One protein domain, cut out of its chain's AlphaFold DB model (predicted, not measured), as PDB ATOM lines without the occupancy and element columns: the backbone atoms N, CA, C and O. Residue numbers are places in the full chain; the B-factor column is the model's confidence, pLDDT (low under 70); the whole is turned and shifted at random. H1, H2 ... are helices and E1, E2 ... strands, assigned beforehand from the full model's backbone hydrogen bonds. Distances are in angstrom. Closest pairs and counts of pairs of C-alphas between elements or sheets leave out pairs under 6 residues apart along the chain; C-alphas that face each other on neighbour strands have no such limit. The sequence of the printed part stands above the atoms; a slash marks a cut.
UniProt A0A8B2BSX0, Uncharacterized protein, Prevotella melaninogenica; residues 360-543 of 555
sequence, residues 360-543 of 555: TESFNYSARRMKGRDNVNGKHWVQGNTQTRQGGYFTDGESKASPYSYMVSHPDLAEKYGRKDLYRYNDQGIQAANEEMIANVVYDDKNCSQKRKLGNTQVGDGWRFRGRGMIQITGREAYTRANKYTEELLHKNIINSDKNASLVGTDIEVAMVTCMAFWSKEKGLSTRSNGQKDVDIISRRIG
ATOM      1  N   THR A 360     220.693 215.047 200.938       76.50
ATOM      2  CA  THR A 360     220.465 216.109 199.964       76.50
ATOM      3  C   THR A 360     221.482 217.191 200.270       76.50
ATOM      4  O   THR A 360     221.659 217.552 201.434       76.50
ATOM      5  N   GLU A 361     222.192 217.668 199.257       82.44
ATOM      6  CA  GLU A 361     223.120 218.770 199.473       82.44
ATOM      7  C   GLU A 361     222.382 220.057 199.880       82.44
ATOM      8  O   GLU A 361     221.256 220.316 199.445       82.44
ATOM      9  N   SER A 362     223.035 220.856 200.725       88.50
ATOM     10  CA  SER A 362     222.573 222.185 201.128       88.50
ATOM     11  C   SER A 362     223.480 223.252 200.526       88.50
ATOM     12  O   SER A 362     224.697 223.075 200.425       88.50
ATOM     13  N   PHE A 363     222.873 224.378 200.168       93.38
ATOM     14  CA  PHE A 363     223.532 225.573 199.652       93.38
ATOM     15  C   PHE A 363     223.520 226.720 200.658       93.38
ATOM     16  O   PHE A 363     223.674 227.884 200.287       93.38
ATOM     17  N   ASN A 364     223.367 226.402 201.942       94.88
ATOM     18  CA  ASN A 364     223.386 227.366 203.028       94.88
ATOM     19  C   ASN A 364     224.817 227.876 203.308       94.88
ATOM     20  O   ASN A 364     225.459 227.531 204.305       94.88
ATOM     21  N   TYR A 365     225.340 228.681 202.382       94.44
ATOM     22  CA  TYR A 365     226.669 229.279 202.436       94.44
ATOM     23  C   TYR A 365     226.590 230.762 202.792       94.44
ATOM     24  O   TYR A 365     225.758 231.496 202.253       94.44
ATOM     25  N   SER A 366     227.505 231.227 203.649       96.38
ATOM     26  CA  SER A 366     227.652 232.655 203.922       96.38
ATOM     27  C   SER A 366     228.117 233.404 202.670       96.38
ATOM     28  O   SER A 366     228.920 232.895 201.877       96.38
ATOM     29  N   ALA A 367     227.650 234.644 202.507       96.88
ATOM     30  CA  ALA A 367     228.132 235.542 201.459       96.88
ATOM     31  C   ALA A 367     229.662 235.697 201.538       96.88
ATOM     32  O   ALA A 367     230.354 235.667 200.521       96.88
ATOM     33  N   ARG A 368     230.208 235.769 202.760       95.88
ATOM     34  CA  ARG A 368     231.652 235.828 203.025       95.88
ATOM     35  C   ARG A 368     232.393 234.614 202.460       95.88
ATOM     36  O   ARG A 368     233.345 234.790 201.701       95.88
ATOM     37  N   ARG A 369     231.917 233.394 202.738       95.50
ATOM     38  CA  ARG A 369     232.542 232.165 202.230       95.50
ATOM     39  C   ARG A 369     232.506 232.094 200.715       95.50
ATOM     40  O   ARG A 369     233.507 231.719 200.113       95.50
ATOM     41  N   MET A 370     231.379 232.450 200.104       95.75
ATOM     42  CA  MET A 370     231.218 232.386 198.650       95.75
ATOM     43  C   MET A 370     232.128 233.365 197.902       95.75
ATOM     44  O   MET A 370     232.617 233.009 196.831       95.75
ATOM     45  N   LYS A 371     232.434 234.523 198.505       95.44
ATOM     46  CA  LYS A 371     233.410 235.494 197.984       95.44
ATOM     47  C   LYS A 371     234.863 235.020 198.066       95.44
ATOM     48  O   LYS A 371     235.712 235.582 197.389       95.44
ATOM     49  N   GLY A 372     235.180 234.001 198.867       95.19
ATOM     50  CA  GLY A 372     236.544 233.475 198.917       95.19
ATOM     51  C   GLY A 372     236.778 232.458 200.021       95.19
ATOM     52  O   GLY A 372     237.009 231.284 199.734       95.19
ATOM     53  N   ARG A 373     236.754 232.896 201.281       94.75
ATOM     54  CA  ARG A 373     236.942 232.034 202.456       94.75
ATOM     55  C   ARG A 373     236.122 232.553 203.628       94.75
ATOM     56  O   ARG A 373     235.809 233.737 203.693       94.75
ATOM     57  N   ASP A 374     235.810 231.662 204.553       95.25
ATOM     58  CA  ASP A 374     235.205 232.010 205.835       95.25
ATOM     59  C   ASP A 374     235.687 231.051 206.916       95.25
ATOM     60  O   ASP A 374     236.027 229.899 206.621       95.25
ATOM     61  N   ASN A 375     235.713 231.524 208.153       95.12
ATOM     62  CA  ASN A 375     236.041 230.682 209.287       95.12
ATOM     63  C   ASN A 375     234.756 230.078 209.854       95.12
ATOM     64  O   ASN A 375     233.731 230.749 209.970       95.12
ATOM     65  N   VAL A 376     234.802 228.792 210.191       93.19
ATOM     66  CA  VAL A 376     233.675 228.058 210.780       93.19
ATOM     67  C   VAL A 376     234.112 227.363 212.063       93.19
ATOM     68  O   VAL A 376     235.295 227.081 212.247       93.19
ATOM     69  N   ASN A 377     233.149 227.053 212.935       93.25
ATOM     70  CA  ASN A 377     233.395 226.406 214.230       93.25
ATOM     71  C   ASN A 377     234.399 227.180 215.113       93.25
ATOM     72  O   ASN A 377     235.184 226.570 215.838       93.25
ATOM     73  N   GLY A 378     234.405 228.513 215.010       93.44
ATOM     74  CA  GLY A 378     235.197 229.387 215.872       93.44
ATOM     75  C   GLY A 378     234.540 229.600 217.236       93.44
ATOM     76  O   GLY A 378     233.387 229.220 217.454       93.44
ATOM     77  N   LYS A 379     235.276 230.217 218.160       95.56
ATOM     78  CA  LYS A 379     234.767 230.620 219.480       95.56
ATOM     79  C   LYS A 379     234.467 232.116 219.544       95.56
ATOM     80  O   LYS A 379     233.603 232.524 220.313       95.56
ATOM     81  N   HIS A 380     235.148 232.922 218.731       96.94
ATOM     82  CA  HIS A 380     235.079 234.379 218.795       96.94
ATOM     83  C   HIS A 380     234.254 234.933 217.631       96.94
ATOM     84  O   HIS A 380     234.705 234.951 216.484       96.94
ATOM     85  N   TRP A 381     233.025 235.367 217.924       97.19
ATOM     86  CA  TRP A 381     232.085 235.897 216.935       97.19
ATOM     87  C   TRP A 381     232.123 237.424 216.871       97.19
ATOM     88  O   TRP A 381     231.978 238.101 217.888       97.19
ATOM     89  N   VAL A 382     232.257 237.965 215.663       97.50
ATOM     90  CA  VAL A 382     232.058 239.388 215.377       97.50
ATOM     91  C   VAL A 382     230.644 239.572 214.846       97.50
ATOM     92  O   VAL A 382     230.271 238.961 213.843       97.50
ATOM     93  N   GLN A 383     229.862 240.417 215.519       97.50
ATOM     94  CA  GLN A 383     228.476 240.696 215.154       97.50
ATOM     95  C   GLN A 383     228.379 241.358 213.768       97.50
ATOM     96  O   GLN A 383     229.189 242.213 213.409       97.50
ATOM     97  N   GLY A 384     227.367 240.962 212.993       96.44
ATOM     98  CA  GLY A 384     227.031 241.599 211.724       96.44
ATOM     99  C   GLY A 384     226.521 243.033 211.899       96.44
ATOM    100  O   GLY A 384     226.098 243.445 212.977       96.44
ATOM    101  N   ASN A 385     226.530 243.799 210.813       96.69
ATOM    102  CA  ASN A 385     226.091 245.187 210.795       96.69
ATOM    103  C   ASN A 385     224.910 245.348 209.829       96.69
ATOM    104  O   ASN A 385     225.032 245.134 208.623       96.69
ATOM    105  N   THR A 386     223.756 245.739 210.366       95.06
ATOM    106  CA  THR A 386     222.506 245.883 209.608       95.06
ATOM    107  C   THR A 386     222.510 247.088 208.668       95.06
ATOM    108  O   THR A 386     221.930 247.000 207.590       95.06
ATOM    109  N   GLN A 387     223.207 248.175 209.018       94.81
ATOM    110  CA  GLN A 387     223.293 249.386 208.194       94.81
ATOM    111  C   GLN A 387     224.117 249.142 206.924       94.81
ATOM    112  O   GLN A 387     223.684 249.458 205.820       94.81
ATOM    113  N   THR A 388     225.286 248.514 207.064       93.94
ATOM    114  CA  THR A 388     226.157 248.155 205.927       93.94
ATOM    115  C   THR A 388     225.764 246.831 205.268       93.94
ATOM    116  O   THR A 388     226.342 246.444 204.253       93.94
ATOM    117  N   ARG A 389     224.793 246.117 205.853       94.06
ATOM    118  CA  ARG A 389     224.361 244.759 205.488       94.06
ATOM    119  C   ARG A 389     225.489 243.723 205.478       94.06
ATOM    120  O   ARG A 389     225.371 242.709 204.789       94.06
ATOM    121  N   GLN A 390     226.561 243.941 206.236       94.44
ATOM    122  CA  GLN A 390     227.663 242.989 206.361       94.44
ATOM    123  C   GLN A 390     227.326 241.904 207.386       94.44
ATOM    124  O   GLN A 390     226.972 242.203 208.524       94.44
ATOM    125  N   GLY A 391     227.450 240.636 206.989       96.00
ATOM    126  CA  GLY A 391     227.239 239.507 207.897       96.00
ATOM    127  C   GLY A 391     228.363 239.351 208.925       96.00
ATOM    128  O   GLY A 391     229.529 239.612 208.616       96.00
ATOM    129  N   GLY A 392     228.006 238.888 210.121       96.75
ATOM    130  CA  GLY A 392     228.944 238.495 211.168       96.75
ATOM    131  C   GLY A 392     229.791 237.286 210.766       96.75
ATOM    132  O   GLY A 392     229.468 236.567 209.816       96.75
ATOM    133  N   TYR A 393     230.911 237.091 211.457       96.75
ATOM    134  CA  TYR A 393     231.887 236.049 211.136       96.75
ATOM    135  C   TYR A 393     232.744 235.672 212.347       96.75
ATOM    136  O   TYR A 393     232.859 236.435 213.307       96.75
ATOM    137  N   PHE A 394     233.383 234.502 212.283       97.69
ATOM    138  CA  PHE A 394     234.378 234.100 213.275       97.69
ATOM    139  C   PHE A 394     235.761 234.679 212.957       97.69
ATOM    140  O   PHE A 394     236.221 234.615 211.812       97.69
ATOM    141  N   THR A 395     236.461 235.196 213.966       96.31
ATOM    142  CA  THR A 395     237.873 235.613 213.827       96.31
ATOM    143  C   THR A 395     238.842 234.437 213.940       96.31
ATOM    144  O   THR A 395     239.965 234.524 213.448       96.31
ATOM    145  N   ASP A 396     238.393 233.320 214.510       95.25
ATOM    146  CA  ASP A 396     239.134 232.077 214.709       95.25
ATOM    147  C   ASP A 396     238.387 230.859 214.130       95.25
ATOM    148  O   ASP A 396     237.330 230.987 213.515       95.25
ATOM    149  N   GLY A 397     238.942 229.659 214.309       94.00
ATOM    150  CA  GLY A 397     238.338 228.407 213.847       94.00
ATOM    151  C   GLY A 397     238.896 227.903 212.516       94.00
ATOM    152  O   GLY A 397     239.993 228.262 212.085       94.00
ATOM    153  N   GLU A 398     238.155 227.004 211.870       95.19
ATOM    154  CA  GLU A 398     238.610 226.335 210.655       95.19
ATOM    155  C   GLU A 398     238.340 227.197 209.415       95.19
ATOM    156  O   GLU A 398     237.190 227.456 209.057       95.19
ATOM    157  N   SER A 399     239.398 227.593 208.704       94.75
ATOM    158  CA  SER A 399     239.270 228.409 207.494       94.75
ATOM    159  C   SER A 399     238.863 227.582 206.269       94.75
ATOM    160  O   SER A 399     239.681 226.892 205.647       94.75
ATOM    161  N   LYS A 400     237.602 227.703 205.848       94.12
ATOM    162  CA  LYS A 400     237.032 227.010 204.684       94.12
ATOM    163  C   LYS A 400     237.007 227.914 203.459       94.12
ATOM    164  O   LYS A 400     236.461 229.012 203.491       94.12
ATOM    165  N   ALA A 401     237.530 227.420 202.340       93.56
ATOM    166  CA  ALA A 401     237.401 228.098 201.054       93.56
ATOM    167  C   ALA A 401     235.989 227.981 200.453       93.56
ATOM    168  O   ALA A 401     235.194 227.098 200.820       93.56
ATOM    169  N   SER A 402     235.698 228.877 199.507       90.25
ATOM    170  CA  SER A 402     234.522 228.815 198.650       90.25
ATOM    171  C   SER A 402     234.529 227.496 197.877       90.25
ATOM    172  O   SER A 402     235.533 227.158 197.243       90.25
ATOM    173  N   PRO A 403     233.430 226.726 197.898       85.19
ATOM    174  CA  PRO A 403     233.319 225.522 197.084       85.19
ATOM    175  C   PRO A 403     233.136 225.831 195.589       85.19
ATOM    176  O   PRO A 403     233.339 224.940 194.763       85.19
ATOM    177  N   TYR A 404     232.787 227.073 195.228       88.38
ATOM    178  CA  TYR A 404     232.423 227.449 193.863       88.38
ATOM    179  C   TYR A 404     233.241 228.648 193.382       88.38
ATOM    180  O   TYR A 404     232.960 229.793 193.725       88.38
ATOM    181  N   SER A 405     234.226 228.385 192.520       88.50
ATOM    182  CA  SER A 405     235.085 229.418 191.921       88.50
ATOM    183  C   SER A 405     234.299 230.512 191.191       88.50
ATOM    184  O   SER A 405     234.703 231.666 191.221       88.50
ATOM    185  N   TYR A 406     233.160 230.166 190.583       90.19
ATOM    186  CA  TYR A 406     232.302 231.129 189.891       90.19
ATOM    187  C   TYR A 406     231.744 232.204 190.836       90.19
ATOM    188  O   TYR A 406     231.658 233.362 190.452       90.19
ATOM    189  N   MET A 407     231.416 231.850 192.084       92.94
ATOM    190  CA  MET A 407     230.941 232.826 193.076       92.94
ATOM    191  C   MET A 407     232.060 233.752 193.562       92.94
ATOM    192  O   MET A 407     231.801 234.901 193.901       92.94
ATOM    193  N   VAL A 408     233.311 233.278 193.552       94.19
ATOM    194  CA  VAL A 408     234.480 234.099 193.904       94.19
ATOM    195  C   VAL A 408     234.702 235.194 192.860       94.19
ATOM    196  O   VAL A 408     234.994 236.329 193.220       94.19
ATOM    197  N   SER A 409     234.521 234.880 191.573       93.94
ATOM    198  CA  SER A 409     234.635 235.865 190.491       93.94
ATOM    199  C   SER A 409     233.387 236.741 190.305       93.94
ATOM    200  O   SER A 409     233.432 237.663 189.501       93.94
ATOM    201  N   HIS A 410     232.293 236.464 191.027       95.62
ATOM    202  CA  HIS A 410     231.030 237.216 190.984       95.62
ATOM    203  C   HIS A 410     230.556 237.543 192.413       95.62
ATOM    204  O   HIS A 410     229.564 236.983 192.902       95.62
ATOM    205  N   PRO A 411     231.297 238.404 193.137       95.38
ATOM    206  CA  PRO A 411     231.020 238.699 194.540       95.38
ATOM    207  C   PRO A 411     229.663 239.381 194.759       95.38
ATOM    208  O   PRO A 411     229.099 239.269 195.845       95.38
ATOM    209  N   ASP A 412     229.118 240.042 193.740       96.81
ATOM    210  CA  ASP A 412     227.770 240.610 193.719       96.81
ATOM    211  C   ASP A 412     226.690 239.526 193.872       96.81
ATOM    212  O   ASP A 412     225.769 239.676 194.676       96.81
ATOM    213  N   LEU A 413     226.840 238.383 193.190       96.50
ATOM    214  CA  LEU A 413     225.930 237.241 193.321       96.50
ATOM    215  C   LEU A 413     226.047 236.591 194.704       96.50
ATOM    216  O   LEU A 413     225.034 236.226 195.306       96.50
ATOM    217  N   ALA A 414     227.268 236.492 195.236       95.25
ATOM    218  CA  ALA A 414     227.501 236.000 196.589       95.25
ATOM    219  C   ALA A 414     226.847 236.906 197.646       95.25
ATOM    220  O   ALA A 414     226.248 236.408 198.599       95.25
ATOM    221  N   GLU A 415     226.913 238.226 197.464       96.00
ATOM    222  CA  GLU A 415     226.281 239.211 198.343       96.00
ATOM    223  C   GLU A 415     224.749 239.187 198.233       96.00
ATOM    224  O   GLU A 415     224.044 239.344 199.235       96.00
ATOM    225  N   LYS A 416     224.231 238.965 197.020       97.12
ATOM    226  CA  LYS A 416     222.798 238.914 196.721       97.12
ATOM    227  C   LYS A 416     222.120 237.656 197.254       97.12
ATOM    228  O   LYS A 416     221.002 237.748 197.749       97.12
ATOM    229  N   TYR A 417     222.770 236.497 197.152       97.50
ATOM    230  CA  TYR A 417     222.141 235.208 197.463       97.50
ATOM    231  C   TYR A 417     222.692 234.517 198.713       97.50
ATOM    232  O   TYR A 417     222.027 233.636 199.249       97.50
ATOM    233  N   GLY A 418     223.876 234.889 199.201       97.06
ATOM    234  CA  GLY A 418     224.498 234.242 200.356       97.06
ATOM    235  C   GLY A 418     223.874 234.599 201.693       97.06
ATOM    236  O   GLY A 418     223.336 235.688 201.873       97.06
ATOM    237  N   ARG A 419     224.005 233.695 202.664       97.75
ATOM    238  CA  ARG A 419     223.593 233.953 204.045       97.75
ATOM    239  C   ARG A 419     224.409 235.099 204.646       97.75
ATOM    240  O   ARG A 419     225.627 235.165 204.457       97.75
ATOM    241  N   LYS A 420     223.752 235.966 205.410       97.88
ATOM    242  CA  LYS A 420     224.381 236.992 206.243       97.88
ATOM    243  C   LYS A 420     223.807 236.891 207.645       97.88
ATOM    244  O   LYS A 420     222.622 237.140 207.868       97.88
ATOM    245  N   ASP A 421     224.676 236.483 208.551       97.56
ATOM    246  CA  ASP A 421     224.357 236.265 209.954       97.56
ATOM    247  C   ASP A 421     224.502 237.573 210.744       97.56
ATOM    248  O   ASP A 421     225.264 238.450 210.334       97.56
ATOM    249  N   LEU A 422     223.794 237.722 211.863       97.38
ATOM    250  CA  LEU A 422     223.851 238.919 212.705       97.38
ATOM    251  C   LEU A 422     224.535 238.627 214.042       97.38
ATOM    252  O   LEU A 422     225.676 239.031 214.260       97.38
ATOM    253  N   TYR A 423     223.861 237.904 214.926       96.88
ATOM    254  CA  TYR A 423     224.263 237.669 216.310       96.88
ATOM    255  C   TYR A 423     225.090 236.402 216.492       96.88
ATOM    256  O   TYR A 423     225.896 236.337 217.417       96.88
ATOM    257  N   ARG A 424     224.901 235.390 215.641       95.38
ATOM    258  CA  ARG A 424     225.649 234.126 215.704       95.38
ATOM    259  C   ARG A 424     225.650 233.391 214.369       95.38
ATOM    260  O   ARG A 424     224.794 233.615 213.520       95.38
ATOM    261  N   TYR A 425     226.577 232.451 214.217       94.00
ATOM    262  CA  TYR A 425     226.684 231.628 213.015       94.00
ATOM    263  C   TYR A 425     225.362 230.944 212.651       94.00
ATOM    264  O   TYR A 425     224.756 230.257 213.475       94.00
ATOM    265  N   ASN A 426     224.973 231.078 211.382       93.75
ATOM    266  CA  ASN A 426     223.764 230.497 210.807       93.75
ATOM    267  C   ASN A 426     222.443 230.961 211.449       93.75
ATOM    268  O   ASN A 426     221.457 230.227 211.406       93.75
ATOM    269  N   ASP A 427     222.402 232.162 212.030       94.69
ATOM    270  CA  ASP A 427     221.152 232.761 212.508       94.69
ATOM    271  C   ASP A 427     220.353 233.473 211.416       94.69
ATOM    272  O   ASP A 427     219.191 233.798 211.646       94.69
ATOM    273  N   GLN A 428     220.957 233.700 210.240       94.62
ATOM    274  CA  GLN A 428     220.307 234.345 209.098       94.62
ATOM    275  C   GLN A 428     219.768 235.752 209.419       94.62
ATOM    276  O   GLN A 428     218.887 236.248 208.719       94.62
ATOM    277  N   GLY A 429     220.297 236.405 210.459       94.69
ATOM    278  CA  GLY A 429     219.693 237.598 211.054       94.69
ATOM    279  C   GLY A 429     219.665 238.837 210.153       94.69
ATOM    280  O   GLY A 429     218.874 239.742 210.399       94.69
ATOM    281  N   ILE A 430     220.494 238.890 209.104       96.75
ATOM    282  CA  ILE A 430     220.433 239.939 208.070       96.75
ATOM    283  C   ILE A 430     219.828 239.397 206.768       96.75
ATOM    284  O   ILE A 430     219.084 240.102 206.086       96.75
ATOM    285  N   GLN A 431     220.205 238.181 206.369       96.81
ATOM    286  CA  GLN A 431     219.762 237.567 205.119       96.81
ATOM    287  C   GLN A 431     219.893 236.044 205.206       96.81
ATOM    288  O   GLN A 431     220.984 235.521 205.445       96.81
ATOM    289  N   ALA A 432     218.808 235.320 204.939       97.25
ATOM    290  CA  ALA A 432     218.871 233.881 204.705       97.25
ATOM    291  C   ALA A 432     219.549 233.578 203.358       97.25
ATOM    292  O   ALA A 432     219.446 234.358 202.410       97.25
ATOM    293  N   ALA A 433     220.233 232.434 203.255       97.19
ATOM    294  CA  ALA A 433     220.736 231.985 201.961       97.19
ATOM    295  C   ALA A 433     219.564 231.689 201.019       97.19
ATOM    296  O   ALA A 433     218.665 230.920 201.355       97.19
ATOM    297  N   ASN A 434     219.612 232.233 199.804       97.62
ATOM    298  CA  ASN A 434     218.749 231.782 198.722       97.62
ATOM    299  C   ASN A 434     219.377 230.538 198.080       97.62
ATOM    300  O   ASN A 434     220.033 230.613 197.042       97.62
ATOM    301  N   GLU A 435     219.218 229.400 198.754       95.94
ATOM    302  CA  GLU A 435     219.844 228.126 198.385       95.94
ATOM    303  C   GLU A 435     219.508 227.691 196.952       95.94
ATOM    304  O   GLU A 435     220.389 227.227 196.226       95.94
ATOM    305  N   GLU A 436     218.262 227.900 196.521       96.19
ATOM    306  CA  GLU A 436     217.811 227.595 195.163       96.19
ATOM    307  C   GLU A 436     218.548 228.430 194.117       96.19
ATOM    308  O   GLU A 436     219.081 227.880 193.152       96.19
ATOM    309  N   MET A 437     218.648 229.747 194.319       96.94
ATOM    310  CA  MET A 437     219.385 230.603 193.391       96.94
ATOM    311  C   MET A 437     220.880 230.313 193.406       96.94
ATOM    312  O   MET A 437     221.497 230.314 192.342       96.94
ATOM    313  N   ILE A 438     221.465 230.010 194.568       96.06
ATOM    314  CA  ILE A 438     222.867 229.588 194.646       96.06
ATOM    315  C   ILE A 438     223.061 228.327 193.799       96.06
ATOM    316  O   ILE A 438     223.921 228.334 192.921       96.06
ATOM    317  N   ALA A 439     222.251 227.282 193.996       95.00
ATOM    318  CA  ALA A 439     222.342 226.036 193.235       95.00
ATOM    319  C   ALA A 439     222.159 226.263 191.727       95.00
ATOM    320  O   ALA A 439     222.956 225.782 190.921       95.00
ATOM    321  N   ASN A 440     221.143 227.043 191.346       95.94
ATOM    322  CA  ASN A 440     220.862 227.385 189.956       95.94
ATOM    323  C   ASN A 440     222.023 228.136 189.302       95.94
ATOM    324  O   ASN A 440     222.336 227.848 188.156       95.94
ATOM    325  N   VAL A 441     222.703 229.037 190.015       94.44
ATOM    326  CA  VAL A 441     223.867 229.755 189.481       94.44
ATOM    327  C   VAL A 441     225.092 228.846 189.386       94.44
ATOM    328  O   VAL A 441     225.740 228.809 188.342       94.44
ATOM    329  N   VAL A 442     225.445 228.121 190.454       91.88
ATOM    330  CA  VAL A 442     226.724 227.380 190.509       91.88
ATOM    331  C   VAL A 442     226.735 226.108 189.668       91.88
ATOM    332  O   VAL A 442     227.820 225.606 189.353       91.88
ATOM    333  N   TYR A 443     225.558 225.594 189.315       92.06
ATOM    334  CA  TYR A 443     225.396 224.428 188.453       92.06
ATOM    335  C   TYR A 443     224.792 224.727 187.088       92.06
ATOM    336  O   TYR A 443     224.534 223.775 186.354       92.06
ATOM    337  N   ASP A 444     224.578 225.990 186.721       92.94
ATOM    338  CA  ASP A 444     224.293 226.328 185.325       92.94
ATOM    339  C   ASP A 444     225.516 225.959 184.471       92.94
ATOM    340  O   ASP A 444     226.650 226.357 184.772       92.94
ATOM    341  N   ASP A 445     225.303 225.203 183.392       91.31
ATOM    342  CA  ASP A 445     226.373 224.820 182.472       91.31
ATOM    343  C   ASP A 445     227.043 226.039 181.817       91.31
ATOM    344  O   ASP A 445     228.204 225.942 181.408       91.31
ATOM    345  N   LYS A 446     226.357 227.190 181.740       91.25
ATOM    346  CA  LYS A 446     226.929 228.469 181.281       91.25
ATOM    347  C   LYS A 446     228.010 228.997 182.223       91.25
ATOM    348  O   LYS A 446     228.963 229.621 181.768       91.25
ATOM    349  N   ASN A 447     227.895 228.686 183.513       87.00
ATOM    350  CA  ASN A 447     228.788 229.151 184.575       87.00
ATOM    351  C   ASN A 447     229.865 228.106 184.925       87.00
ATOM    352  O   ASN A 447     230.714 228.322 185.796       87.00
ATOM    353  N   CYS A 448     229.847 226.953 184.246       79.44
ATOM    354  CA  CYS A 448     230.750 225.836 184.481       79.44
ATOM    355  C   CYS A 448     231.746 225.644 183.330       79.44
ATOM    356  O   CYS A 448     231.415 225.707 182.148       79.44
ATOM    357  N   SER A 449     232.988 225.290 183.674       77.56
ATOM    358  CA  SER A 449     233.971 224.833 182.681       77.56
ATOM    359  C   SER A 449     233.455 223.600 181.927       77.56
ATOM    360  O   SER A 449     232.748 222.783 182.514       77.56
ATOM    361  N   GLN A 450     233.910 223.374 180.691       75.12
ATOM    362  CA  GLN A 450     233.465 222.242 179.864       75.12
ATOM    363  C   GLN A 450     233.573 220.867 180.560       75.12
ATOM    364  O   GLN A 450     232.721 220.012 180.357       75.12
ATOM    365  N   LYS A 451     234.583 220.656 181.418       71.88
ATOM    366  CA  LYS A 451     234.780 219.401 182.179       71.88
ATOM    367  C   LYS A 451     233.800 219.209 183.348       71.88
ATOM    368  O   LYS A 451     233.777 218.137 183.942       71.88
ATOM    369  N   ARG A 452     233.059 220.255 183.714       73.44
ATOM    370  CA  ARG A 452     232.132 220.313 184.853       73.44
ATOM    371  C   ARG A 452     230.669 220.434 184.436       73.44
ATOM    372  O   ARG A 452     229.829 220.551 185.317       73.44
ATOM    373  N   LYS A 453     230.375 220.449 183.134       83.44
ATOM    374  CA  LYS A 453     228.999 220.516 182.647       83.44
ATOM    375  C   LYS A 453     228.225 219.269 183.065       83.44
ATOM    376  O   LYS A 453     228.754 218.158 183.026       83.44
ATOM    377  N   LEU A 454     226.994 219.498 183.492       86.50
ATOM    378  CA  LEU A 454     226.090 218.531 184.103       86.50
ATOM    379  C   LEU A 454     224.818 218.325 183.261       86.50
ATOM    380  O   LEU A 454     223.904 217.610 183.681       86.50
ATOM    381  N   GLY A 455     224.751 218.960 182.087       90.31
ATOM    382  CA  GLY A 455     223.572 218.990 181.226       90.31
ATOM    383  C   GLY A 455     222.511 219.983 181.691       90.31
ATOM    384  O   GLY A 455     221.390 219.965 181.180       90.31
ATOM    385  N   ASN A 456     222.838 220.824 182.673       92.44
ATOM    386  CA  ASN A 456     221.931 221.795 183.263       92.44
ATOM    387  C   ASN A 456     221.825 223.002 182.334       92.44
ATOM    388  O   ASN A 456     222.664 223.899 182.344       92.44
ATOM    389  N   THR A 457     220.800 222.981 181.493       91.38
ATOM    390  CA  THR A 457     220.600 223.956 180.410       91.38
ATOM    391  C   THR A 457     219.271 224.691 180.528       91.38
ATOM    392  O   THR A 457     219.063 225.692 179.843       91.38
ATOM    393  N   GLN A 458     218.376 224.213 181.394       92.19
ATOM    394  CA  GLN A 458     217.068 224.800 181.641       92.19
ATOM    395  C   GLN A 458     217.063 225.548 182.977       92.19
ATOM    396  O   GLN A 458     217.808 225.236 183.907       92.19
ATOM    397  N   VAL A 459     216.181 226.541 183.075       91.38
ATOM    398  CA  VAL A 459     215.987 227.309 184.308       91.38
ATOM    399  C   VAL A 459     215.529 226.373 185.432       91.38
ATOM    400  O   VAL A 459     214.634 225.546 185.243       91.38
ATOM    401  N   GLY A 460     216.154 226.500 186.604       93.06
ATOM    402  CA  GLY A 460     215.848 225.679 187.781       93.06
ATOM    403  C   GLY A 460     216.595 224.342 187.850       93.06
ATOM    404  O   GLY A 460     216.450 223.617 188.831       93.06
ATOM    405  N   ASP A 461     217.398 223.989 186.840       94.56
ATOM    406  CA  ASP A 461     218.087 222.693 186.797       94.56
ATOM    407  C   ASP A 461     219.079 222.491 187.929       94.56
ATOM    408  O   ASP A 461     219.170 221.386 188.469       94.56
ATOM    409  N   GLY A 462     219.815 223.544 188.284       93.62
ATOM    410  CA  GLY A 462     220.828 223.459 189.326       93.62
ATOM    411  C   GLY A 462     220.219 223.047 190.661       93.62
ATOM    412  O   GLY A 462     220.713 222.124 191.300       93.62
ATOM    413  N   TRP A 463     219.099 223.656 191.047       95.19
ATOM    414  CA  TRP A 463     218.370 223.265 192.247       95.19
ATOM    415  C   TRP A 463     217.669 221.920 192.081       95.19
ATOM    416  O   TRP A 463     217.833 221.038 192.928       95.19
ATOM    417  N   ARG A 464     216.923 221.715 190.991       95.00
ATOM    418  CA  ARG A 464     216.140 220.490 190.779       95.00
ATOM    419  C   ARG A 464     217.016 219.244 190.810       95.00
ATOM    420  O   ARG A 464     216.693 218.294 191.523       95.00
ATOM    421  N   PHE A 465     218.151 219.268 190.115       94.94
ATOM    422  CA  PHE A 465     219.079 218.140 189.962       94.94
ATOM    423  C   PHE A 465     220.341 218.272 190.815       94.94
ATOM    424  O   PHE A 465     221.392 217.724 190.476       94.94
ATOM    425  N   ARG A 466     220.224 218.980 191.938       93.31
ATOM    426  CA  ARG A 466     221.236 219.012 192.990       93.31
ATOM    427  C   ARG A 466     221.538 217.605 193.531       93.31
ATOM    428  O   ARG A 466     220.677 216.724 193.493       93.31
ATOM    429  N   GLY A 467     222.745 217.430 194.045       90.75
ATOM    430  CA  GLY A 467     223.329 216.260 194.678       90.75
ATOM    431  C   GLY A 467     222.397 215.543 195.646       90.75
ATOM    432  O   GLY A 467     222.050 216.067 196.712       90.75
ATOM    433  N   ARG A 468     221.995 214.320 195.281       90.62
ATOM    434  CA  ARG A 468     221.200 213.430 196.143       90.62
ATOM    435  C   ARG A 468     221.639 211.976 196.053       90.62
ATOM    436  O   ARG A 468     222.377 211.564 195.158       90.62
ATOM    437  N   GLY A 469     221.115 211.181 196.977       87.56
ATOM    438  CA  GLY A 469     221.337 209.744 197.015       87.56
ATOM    439  C   GLY A 469     222.639 209.373 197.717       87.56
ATOM    440  O   GLY A 469     223.393 210.219 198.196       87.56
ATOM    441  N   MET A 470     222.894 208.069 197.782       86.12
ATOM    442  CA  MET A 470     223.992 207.511 198.575       86.12
ATOM    443  C   MET A 470     225.379 207.704 197.960       86.12
ATOM    444  O   MET A 470     226.353 207.629 198.689       86.12
ATOM    445  N   ILE A 471     225.483 207.979 196.656       86.44
ATOM    446  CA  ILE A 471     226.757 208.324 195.995       86.44
ATOM    447  C   ILE A 471     226.745 209.729 195.366       86.44
ATOM    448  O   ILE A 471     227.532 209.996 194.463       86.44
ATOM    449  N   GLN A 472     225.835 210.607 195.816       86.25
ATOM    450  CA  GLN A 472     225.739 212.015 195.392       86.25
ATOM    451  C   GLN A 472     225.662 212.221 193.866       86.25
ATOM    452  O   GLN A 472     226.495 212.888 193.248       86.25
ATOM    453  N   ILE A 473     224.622 211.673 193.227       88.75
ATOM    454  CA  ILE A 473     224.377 211.960 191.807       88.75
ATOM    455  C   ILE A 473     223.958 213.426 191.648       88.75
ATOM    456  O   ILE A 473     223.152 213.928 192.430       88.75
ATOM    457  N   THR A 474     224.477 214.104 190.627       90.50
ATOM    458  CA  THR A 474     224.225 215.534 190.398       90.50
ATOM    459  C   THR A 474     224.085 215.801 188.902       90.50
ATOM    460  O   THR A 474     224.823 215.222 188.100       90.50
ATOM    461  N   GLY A 475     223.170 216.694 188.525       92.25
ATOM    462  CA  GLY A 475     223.001 217.161 187.153       92.25
ATOM    463  C   GLY A 475     221.862 216.510 186.384       92.25
ATOM    464  O   GLY A 475     221.607 215.309 186.513       92.25
ATOM    465  N   ARG A 476     221.212 217.297 185.521       94.00
ATOM    466  CA  ARG A 476     220.117 216.856 184.651       94.00
ATOM    467  C   ARG A 476     220.488 215.605 183.873       94.00
ATOM    468  O   ARG A 476     219.707 214.664 183.835       94.00
ATOM    469  N   GLU A 477     221.673 215.570 183.275       91.69
ATOM    470  CA  GLU A 477     222.098 214.434 182.464       91.69
ATOM    471  C   GLU A 477     222.121 213.115 183.252       91.69
ATOM    472  O   GLU A 477     221.636 212.092 182.760       91.69
ATOM    473  N   ALA A 478     222.660 213.137 184.475       90.06
ATOM    474  CA  ALA A 478     222.734 211.960 185.336       90.06
ATOM    475  C   ALA A 478     221.334 211.506 185.767       90.06
ATOM    476  O   ALA A 478     220.993 210.326 185.647       90.06
ATOM    477  N   TYR A 479     220.491 212.454 186.181       94.56
ATOM    478  CA  TYR A 479     219.101 212.193 186.545       94.56
ATOM    479  C   TYR A 479     218.282 211.647 185.371       94.56
ATOM    480  O   TYR A 479     217.561 210.669 185.536       94.56
ATOM    481  N   THR A 480     218.418 212.206 184.166       95.88
ATOM    482  CA  THR A 480     217.721 211.723 182.964       95.88
ATOM    483  C   THR A 480     218.140 210.302 182.599       95.88
ATOM    484  O   THR A 480     217.284 209.470 182.300       95.88
ATOM    485  N   ARG A 481     219.440 209.983 182.662       91.81
ATOM    486  CA  ARG A 481     219.920 208.614 182.414       91.81
ATOM    487  C   ARG A 481     219.389 207.631 183.450       91.81
ATOM    488  O   ARG A 481     219.001 206.522 183.086       91.81
ATOM    489  N   ALA A 482     219.362 208.031 184.717       93.56
ATOM    490  CA  ALA A 482     218.865 207.186 185.789       93.56
ATOM    491  C   ALA A 482     217.331 207.030 185.771       93.56
ATOM    492  O   ALA A 482     216.841 205.943 186.071       93.56
ATOM    493  N   ASN A 483     216.592 208.052 185.320       96.75
ATOM    494  CA  ASN A 483     215.128 208.048 185.220       96.75
ATOM    495  C   ASN A 483     214.591 206.889 184.382       96.75
ATOM    496  O   ASN A 483     213.573 206.299 184.722       96.75
ATOM    497  N   LYS A 484     215.313 206.517 183.318       94.19
ATOM    498  CA  LYS A 484     214.978 205.340 182.510       94.19
ATOM    499  C   LYS A 484     214.798 204.091 183.380       94.19
ATOM    500  O   LYS A 484     213.872 203.323 183.165       94.19
ATOM    501  N   TYR A 485     215.680 203.901 184.358       95.69
ATOM    502  CA  TYR A 485     215.684 202.718 185.211       95.69
ATOM    503  C   TYR A 485     214.700 202.831 186.370       95.69
ATOM    504  O   TYR A 485     214.105 201.828 186.747       95.69
ATOM    505  N   THR A 486     214.489 204.026 186.925       92.44
ATOM    506  CA  THR A 486     213.461 204.214 187.960       92.44
ATOM    507  C   THR A 486     212.051 204.072 187.384       92.44
ATOM    508  O   THR A 486     211.180 203.527 188.055       92.44
ATOM    509  N   GLU A 487     211.813 204.466 186.130       92.44
ATOM    510  CA  GLU A 487     210.541 204.208 185.443       92.44
ATOM    511  C   GLU A 487     210.370 202.731 185.060       92.44
ATOM    512  O   GLU A 487     209.297 202.171 185.281       92.44
ATOM    513  N   GLU A 488     211.420 202.088 184.537       90.81
ATOM    514  CA  GLU A 488     211.399 200.673 184.133       90.81
ATOM    515  C   GLU A 488     211.212 199.724 185.325       90.81
ATOM    516  O   GLU A 488     210.437 198.777 185.234       90.81
ATOM    517  N   LEU A 489     211.923 199.968 186.430       89.31
ATOM    518  CA  LEU A 489     211.987 199.042 187.566       89.31
ATOM    519  C   LEU A 489     211.018 199.401 188.696       89.31
ATOM    520  O   LEU A 489     210.590 198.506 189.419       89.31
ATOM    521  N   LEU A 490     210.713 200.692 188.883       92.81
ATOM    522  CA  LEU A 490     209.937 201.189 190.029       92.81
ATOM    523  C   LEU A 490     208.675 201.961 189.629       92.81
ATOM    524  O   LEU A 490     207.930 202.377 190.514       92.81
ATOM    525  N   HIS A 491     208.455 202.212 188.334       94.69
ATOM    526  CA  HIS A 491     207.383 203.079 187.828       94.69
ATOM    527  C   HIS A 491     207.372 204.483 188.461       94.69
ATOM    528  O   HIS A 491     206.323 205.102 188.626       94.69
ATOM    529  N   LYS A 492     208.556 205.001 188.816       94.56
ATOM    530  CA  LYS A 492     208.730 206.324 189.430       94.56
ATOM    531  C   LYS A 492     209.559 207.231 188.529       94.56
ATOM    532  O   LYS A 492     210.719 206.945 188.233       94.56
ATOM    533  N   ASN A 493     208.968 208.358 188.145       96.75
ATOM    534  CA  ASN A 493     209.666 209.435 187.458       96.75
ATOM    535  C   ASN A 493     210.424 210.309 188.470       96.75
ATOM    536  O   ASN A 493     209.884 210.648 189.522       96.75
ATOM    537  N   ILE A 494     211.647 210.710 188.126       96.81
ATOM    538  CA  ILE A 494     212.544 211.535 188.946       96.81
ATOM    539  C   ILE A 494     212.981 212.839 188.250       96.81
ATOM    540  O   ILE A 494     213.888 213.507 188.742       96.81
ATOM    541  N   ILE A 495     212.382 213.214 187.108       96.12
ATOM    542  CA  ILE A 495     212.827 214.386 186.317       96.12
ATOM    543  C   ILE A 495     211.759 215.432 185.994       96.12
ATOM    544  O   ILE A 495     212.121 216.569 185.700       96.12
ATOM    545  N   ASN A 496     210.470 215.095 186.054       91.81
ATOM    546  CA  ASN A 496     209.409 216.002 185.598       91.81
ATOM    547  C   ASN A 496     209.160 217.174 186.560       91.81
ATOM    548  O   ASN A 496     208.564 218.170 186.163       91.81
ATOM    549  N   SER A 497     209.578 217.062 187.823       93.44
ATOM    550  CA  SER A 497     209.398 218.106 188.835       93.44
ATOM    551  C   SER A 497     210.429 217.999 189.962       93.44
ATOM    552  O   SER A 497     211.077 216.966 190.141       93.44
ATOM    553  N   ASP A 498     210.538 219.048 190.776       90.25
ATOM    554  CA  ASP A 498     211.364 219.059 191.990       90.25
ATOM    555  C   ASP A 498     210.915 218.021 193.022       90.25
ATOM    556  O   ASP A 498     211.752 217.390 193.674       90.25
ATOM    557  N   LYS A 499     209.601 217.784 193.136       93.50
ATOM    558  CA  LYS A 499     209.041 216.728 193.991       93.50
ATOM    559  C   LYS A 499     209.510 215.348 193.529       93.50
ATOM    560  O   LYS A 499     209.919 214.536 194.354       93.50
ATOM    561  N   ASN A 500     209.516 215.117 192.216       94.44
ATOM    562  CA  ASN A 500     209.981 213.869 191.613       94.44
ATOM    563  C   ASN A 500     211.488 213.676 191.832       94.44
ATOM    564  O   ASN A 500     211.913 212.626 192.306       94.44
ATOM    565  N   ALA A 501     212.303 214.699 191.556       94.56
ATOM    566  CA  ALA A 501     213.751 214.639 191.769       94.56
ATOM    567  C   ALA A 501     214.125 214.428 193.247       94.56
ATOM    568  O   ALA A 501     215.126 213.774 193.557       94.56
ATOM    569  N   SER A 502     213.300 214.935 194.168       93.69
ATOM    570  CA  SER A 502     213.494 214.767 195.610       93.69
ATOM    571  C   SER A 502     213.302 213.327 196.089       93.69
ATOM    572  O   SER A 502     213.867 212.989 197.123       93.69
ATOM    573  N   LEU A 503     212.631 212.451 195.324       95.00
ATOM    574  CA  LEU A 503     212.532 211.017 195.643       95.00
ATOM    575  C   LEU A 503     213.908 210.350 195.757       95.00
ATOM    576  O   LEU A 503     214.100 209.482 196.598       95.00
ATOM    577  N   VAL A 504     214.901 210.799 194.983       94.44
ATOM    578  CA  VAL A 504     216.289 210.306 195.088       94.44
ATOM    579  C   VAL A 504     216.903 210.615 196.464       94.44
ATOM    580  O   VAL A 504     217.836 209.945 196.896       94.44
ATOM    581  N   GLY A 505     216.387 211.639 197.149       90.75
ATOM    582  CA  GLY A 505     216.797 212.059 198.487       90.75
ATOM    583  C   GLY A 505     215.949 211.489 199.629       90.75
ATOM    584  O   GLY A 505     216.348 211.628 200.780       90.75
ATOM    585  N   THR A 506     214.790 210.886 199.350       90.62
ATOM    586  CA  THR A 506     213.799 210.528 200.385       90.62
ATOM    587  C   THR A 506     213.305 209.084 200.319       90.62
ATOM    588  O   THR A 506     212.831 208.563 201.326       90.62
ATOM    589  N   ASP A 507     213.438 208.411 199.176       93.69
ATOM    590  CA  ASP A 507     213.020 207.027 198.964       93.69
ATOM    591  C   ASP A 507     214.253 206.136 198.752       93.69
ATOM    592  O   ASP A 507     215.013 206.317 197.800       93.69
ATOM    593  N   ILE A 508     214.468 205.178 199.662       92.75
ATOM    594  CA  ILE A 508     215.657 204.306 199.678       92.75
ATOM    595  C   ILE A 508     215.778 203.490 198.389       92.75
ATOM    596  O   ILE A 508     216.882 203.360 197.859       92.75
ATOM    597  N   GLU A 509     214.675 202.942 197.874       95.19
ATOM    598  CA  GLU A 509     214.724 202.088 196.687       95.19
ATOM    599  C   GLU A 509     214.970 202.924 195.430       95.19
ATOM    600  O   GLU A 509     215.811 202.560 194.603       95.19
ATOM    601  N   VAL A 510     214.323 204.092 195.323       96.25
ATOM    602  CA  VAL A 510     214.606 205.051 194.245       96.25
ATOM    603  C   VAL A 510     216.064 205.485 194.304       96.25
ATOM    604  O   VAL A 510     216.760 205.399 193.292       96.25
ATOM    605  N   ALA A 511     216.563 205.896 195.472       94.81
ATOM    606  CA  ALA A 511     217.957 206.283 195.653       94.81
ATOM    607  C   ALA A 511     218.908 205.154 195.230       94.81
ATOM    608  O   ALA A 511     219.874 205.410 194.510       94.81
ATOM    609  N   MET A 512     218.613 203.911 195.623       96.12
ATOM    610  CA  MET A 512     219.413 202.734 195.288       96.12
ATOM    611  C   MET A 512     219.465 202.493 193.780       96.12
ATOM    612  O   MET A 512     220.552 202.495 193.204       96.12
ATOM    613  N   VAL A 513     218.311 202.376 193.113       96.88
ATOM    614  CA  VAL A 513     218.237 202.171 191.655       96.88
ATOM    615  C   VAL A 513     218.948 203.293 190.910       96.88
ATOM    616  O   VAL A 513     219.719 203.036 189.984       96.88
ATOM    617  N   THR A 514     218.749 204.536 191.342       95.75
ATOM    618  CA  THR A 514     219.355 205.706 190.702       95.75
ATOM    619  C   THR A 514     220.886 205.676 190.829       95.75
ATOM    620  O   THR A 514     221.603 205.884 189.847       95.75
ATOM    621  N   CYS A 515     221.407 205.324 192.008       93.88
ATOM    622  CA  CYS A 515     222.844 205.209 192.263       93.88
ATOM    623  C   CYS A 515     223.479 204.003 191.546       93.88
ATOM    624  O   CYS A 515     224.566 204.125 190.983       93.88
ATOM    625  N   MET A 516     222.802 202.852 191.497       95.50
ATOM    626  CA  MET A 516     223.273 201.667 190.769       95.50
ATOM    627  C   MET A 516     223.264 201.883 189.251       95.50
ATOM    628  O   MET A 516     224.194 201.464 188.555       95.50
ATOM    629  N   ALA A 517     222.261 202.594 188.728       94.50
ATOM    630  CA  ALA A 517     222.218 203.017 187.333       94.50
ATOM    631  C   ALA A 517     223.387 203.945 186.992       94.50
ATOM    632  O   ALA A 517     224.097 203.704 186.012       94.50
ATOM    633  N   PHE A 518     223.645 204.955 187.823       90.88
ATOM    634  CA  PHE A 518     224.787 205.850 187.650       90.88
ATOM    635  C   PHE A 518     226.122 205.087 187.694       90.88
ATOM    636  O   PHE A 518     226.944 205.199 186.781       90.88
ATOM    637  N   TRP A 519     226.310 204.227 188.699       91.31
ATOM    638  CA  TRP A 519     227.502 203.390 188.850       91.31
ATOM    639  C   TRP A 519     227.741 202.498 187.628       91.31
ATOM    640  O   TRP A 519     228.800 202.524 186.994       91.31
ATOM    641  N   SER A 520     226.740 201.691 187.278       90.44
ATOM    642  CA  SER A 520     226.881 200.634 186.284       90.44
ATOM    643  C   SER A 520     226.789 201.148 184.854       90.44
ATOM    644  O   SER A 520     227.603 200.769 184.013       90.44
ATOM    645  N   LYS A 521     225.801 201.992 184.553       87.00
ATOM    646  CA  LYS A 521     225.417 202.328 183.176       87.00
ATOM    647  C   LYS A 521     226.070 203.610 182.701       87.00
ATOM    648  O   LYS A 521     226.529 203.662 181.566       87.00
ATOM    649  N   GLU A 522     226.158 204.616 183.566       82.19
ATOM    650  CA  GLU A 522     226.808 205.873 183.209       82.19
ATOM    651  C   GLU A 522     228.331 205.786 183.346       82.19
ATOM    652  O   GLU A 522     229.057 206.109 182.405       82.19
ATOM    653  N   LYS A 523     228.842 205.337 184.499       82.00
ATOM    654  CA  LYS A 523     230.295 205.297 184.741       82.00
ATOM    655  C   LYS A 523     230.963 203.997 184.281       82.00
ATOM    656  O   LYS A 523     232.197 203.938 184.188       82.00
ATOM    657  N   GLY A 524     230.179 202.963 183.962       83.94
ATOM    658  CA  GLY A 524     230.698 201.655 183.551       83.94
ATOM    659  C   GLY A 524     231.475 200.946 184.664       83.94
ATOM    660  O   GLY A 524     232.371 200.148 184.378       83.94
ATOM    661  N   LEU A 525     231.201 201.284 185.928       85.88
ATOM    662  CA  LEU A 525     231.979 200.807 187.069       85.88
ATOM    663  C   LEU A 525     231.663 199.361 187.431       85.88
ATOM    664  O   LEU A 525     232.547 198.694 187.949       85.88
ATOM    665  N   SER A 526     230.496 198.840 187.043       81.75
ATOM    666  CA  SER A 526     230.130 197.425 187.227       81.75
ATOM    667  C   SER A 526     231.152 196.448 186.640       81.75
ATOM    668  O   SER A 526     231.369 195.371 187.184       81.75
ATOM    669  N   THR A 527     231.814 196.831 185.545       82.19
ATOM    670  CA  THR A 527     232.888 196.031 184.934       82.19
ATOM    671  C   THR A 527     234.264 196.385 185.492       82.19
ATOM    672  O   THR A 527     235.109 195.510 185.629       82.19
ATOM    673  N   ARG A 528     234.505 197.664 185.801       82.50
ATOM    674  CA  ARG A 528     235.838 198.181 186.158       82.50
ATOM    675  C   ARG A 528     236.239 197.955 187.610       82.50
ATOM    676  O   ARG A 528     237.430 197.960 187.888       82.50
ATOM    677  N   SER A 529     235.273 197.806 188.506       84.44
ATOM    678  CA  SER A 529     235.508 197.482 189.914       84.44
ATOM    679  C   SER A 529     235.997 196.043 190.099       84.44
ATOM    680  O   SER A 529     236.732 195.763 191.040       84.44
ATOM    681  N   ASN A 530     235.625 195.128 189.198       80.50
ATOM    682  CA  ASN A 530     235.962 193.712 189.310       80.50
ATOM    683  C   ASN A 530     237.473 193.484 189.234       80.50
ATOM    684  O   ASN A 530     238.093 193.749 188.207       80.50
ATOM    685  N   GLY A 531     238.045 192.966 190.323       77.50
ATOM    686  CA  GLY A 531     239.484 192.730 190.444       77.50
ATOM    687  C   GLY A 531     240.311 193.995 190.682       77.50
ATOM    688  O   GLY A 531     241.536 193.926 190.626       77.50
ATOM    689  N   GLN A 532     239.676 195.145 190.937       81.56
ATOM    690  CA  GLN A 532     240.375 196.405 191.172       81.56
ATOM    691  C   GLN A 532     240.621 196.632 192.665       81.56
ATOM    692  O   GLN A 532     239.683 196.913 193.407       81.56
ATOM    693  N   LYS A 533     241.887 196.565 193.088       82.44
ATOM    694  CA  LYS A 533     242.322 196.847 194.467       82.44
ATOM    695  C   LYS A 533     242.550 198.335 194.741       82.44
ATOM    696  O   LYS A 533     242.374 198.776 195.869       82.44
ATOM    697  N   ASP A 534     242.923 199.105 193.721       78.38
ATOM    698  CA  ASP A 534     243.163 200.542 193.844       78.38
ATOM    699  C   ASP A 534     241.823 201.298 193.861       78.38
ATOM    700  O   ASP A 534     241.154 201.481 192.833       78.38
ATOM    701  N   VAL A 535     241.433 201.724 195.063       76.56
ATOM    702  CA  VAL A 535     240.202 202.478 195.324       76.56
ATOM    703  C   VAL A 535     240.195 203.837 194.622       76.56
ATOM    704  O   VAL A 535     239.145 204.265 194.138       76.56
ATOM    705  N   ASP A 536     241.354 204.474 194.428       75.81
ATOM    706  CA  ASP A 536     241.433 205.797 193.811       75.81
ATOM    707  C   ASP A 536     241.035 205.753 192.334       75.81
ATOM    708  O   ASP A 536     240.503 206.734 191.807       75.81
ATOM    709  N   ILE A 537     241.282 204.637 191.635       79.38
ATOM    710  CA  ILE A 537     240.872 204.456 190.231       79.38
ATOM    711  C   ILE A 537     239.347 204.456 190.100       79.38
ATOM    712  O   ILE A 537     238.807 204.983 189.117       79.38
ATOM    713  N   ILE A 538     238.654 203.854 191.068       80.12
ATOM    714  CA  ILE A 538     237.195 203.779 191.086       80.12
ATOM    715  C   ILE A 538     236.616 205.119 191.524       80.12
ATOM    716  O   ILE A 538     235.805 205.702 190.799       80.12
ATOM    717  N   SER A 539     237.095 205.667 192.636       75.88
ATOM    718  CA  SER A 539     236.527 206.877 193.213       75.88
ATOM    719  C   SER A 539     236.726 208.124 192.339       75.88
ATOM    720  O   SER A 539     235.791 208.916 192.195       75.88
ATOM    721  N   ARG A 540     237.856 208.254 191.617       77.12
ATOM    722  CA  ARG A 540     238.080 209.339 190.630       77.12
ATOM    723  C   ARG A 540     237.041 209.386 189.503       77.12
ATOM    724  O   ARG A 540     236.898 210.411 188.843       77.12
ATOM    725  N   ARG A 541     236.334 208.284 189.232       76.62
ATOM    726  CA  ARG A 541     235.297 208.217 188.182       76.62
ATOM    727  C   ARG A 541     233.917 208.641 188.669       76.62
ATOM    728  O   ARG A 541     233.049 208.907 187.837       76.62
ATOM    729  N   ILE A 542     233.716 208.677 189.981       70.81
ATOM    730  CA  ILE A 542     232.465 209.087 190.617       70.81
ATOM    731  C   ILE A 542     232.514 210.592 190.870       70.81
ATOM    732  O   ILE A 542     231.576 211.295 190.507       70.81
ATOM    733  N   GLY A 543     233.654 211.103 191.354       61.19
ATOM    734  CA  GLY A 543     233.891 212.534 191.531       61.19
ATOM    735  C   GLY A 543     235.371 212.898 191.693       61.19
ATOM    736  O   GLY A 543     236.232 212.053 191.919       61.19
TER     737      GLY A 543
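Overview. This is residues 360 to 543 of the 555 residues of an uncharacterized protein of Prevotella melaninogenica (UniProt A0A8B2BSX0). Two lobes lie end to end along the longest axis, with the short helices H4 and H5 between them. In one lobe H1, H2 and H3 gather beside the small strand hairpin of E1 and E2, with long loops; in the other H6 and H8 cross, H7 meets H8 at a corner, and H9 and H10 follow as a tail, where residues 530 to 536 stick out. The printed part has 184 residues, with ten named helices and two named strands in the order H1 E1 E2 H2 H3 H4 H5 H6 H7 H8 H9 H10; E1 and E2 make an antiparallel sheet. The class is mostly helix, though under half of the residues are in named elements. The whole is only just compact, close to loose, with a radius of gyration of the C-alphas of 18.8 A and spans of 56 by 38 by 31 A.

Arrangement. Start at the hairpin of E1, residues 373 to 376, and E2, residues 398 to 401: they run antiparallel at 149 degrees, with N 374 and O 400 within hydrogen-bond range at 2.9 A. In H1, residues 367 to 371, look for C-alpha 369, 6.4 A from that of Ala 401. H1 touches H3, residues 411 to 417, closest at the C-alphas of Ala 367 and Ala 414, 4.9 A. H1 also touches H2, residues 405 to 408, at those of Lys 371 and Val 408, 4.4 A. H3 and H4, residues 435 to 442, form a helical hairpin that only just touches, with 3 pairs of C-alphas within 8 A, the closest those of Tyr 417 and Ile 438, 6.3 A; their tilt is a shallow 31 degrees, opposite ways. H4 touches H5, residues 461 to 464, at the C-alphas of Asn 440 and Gly 462, 4.0 A. H5 only just touches H7, residues 498 to 506, with 3 pairs within 8 A, the closest the C-alphas of Arg 464 and Asp 498, 5.1 A. Beyond, H6, residues 476 to 490, touches H8, residues 508 to 522, at the C-alphas of Ala 482 and Thr 514, 5.2 A, a steep tilt of 60 degrees, opposite ways. H7 and H8 touch only at the corner, closest at the C-alphas of Val 504 and Ala 511, 4.4 A. H9, residues 525 to 528, touches H8 only at the corner, at the C-alphas of Ser 520 and Ser 526, 4.7 A; H10, residues 535 to 539, is close to H9 but not clearly touching, at the C-alphas of Leu 525 and Ile 538, 7.2 A. H1 and H8 are apart. Every O i to N i+4 pair is within hydrogen-bond range in H1, H3, H4, H8 and H10, against 9 of 11 in H6 and 2 of 5 in H7, where 6 of 6 O i to N i+3 pairs are; H2, H5 and H9 are too short for an O i to N i+4 pair.

Along the chain. Find C-alpha 373 at (236.942, 232.034, 202.456), where E1 begins; E1 and E2 are each 9.8 A long. From C-alpha 508 at (215.657, 204.306, 199.678), H8 runs 20.0 A; H6 runs 19.4 A, H7 12.2 A, H4 10.5 A and H3 10.0 A. H10 ends at C-alpha 539, (236.527, 206.877, 193.213).

Size, cuts and confidence. Look for the two C-alphas farthest apart at Gln 387 and Gly 531, 61.5 A. The printed part has no cut; the long links are E1 to E2, H3 to H4, H4 to H5 and H5 to H6. In the first of them, residues 381 to 382 pair antiparallel with 393 to 394. The mean pLDDT of the printed part is 91.4, and residue 543 is under 70.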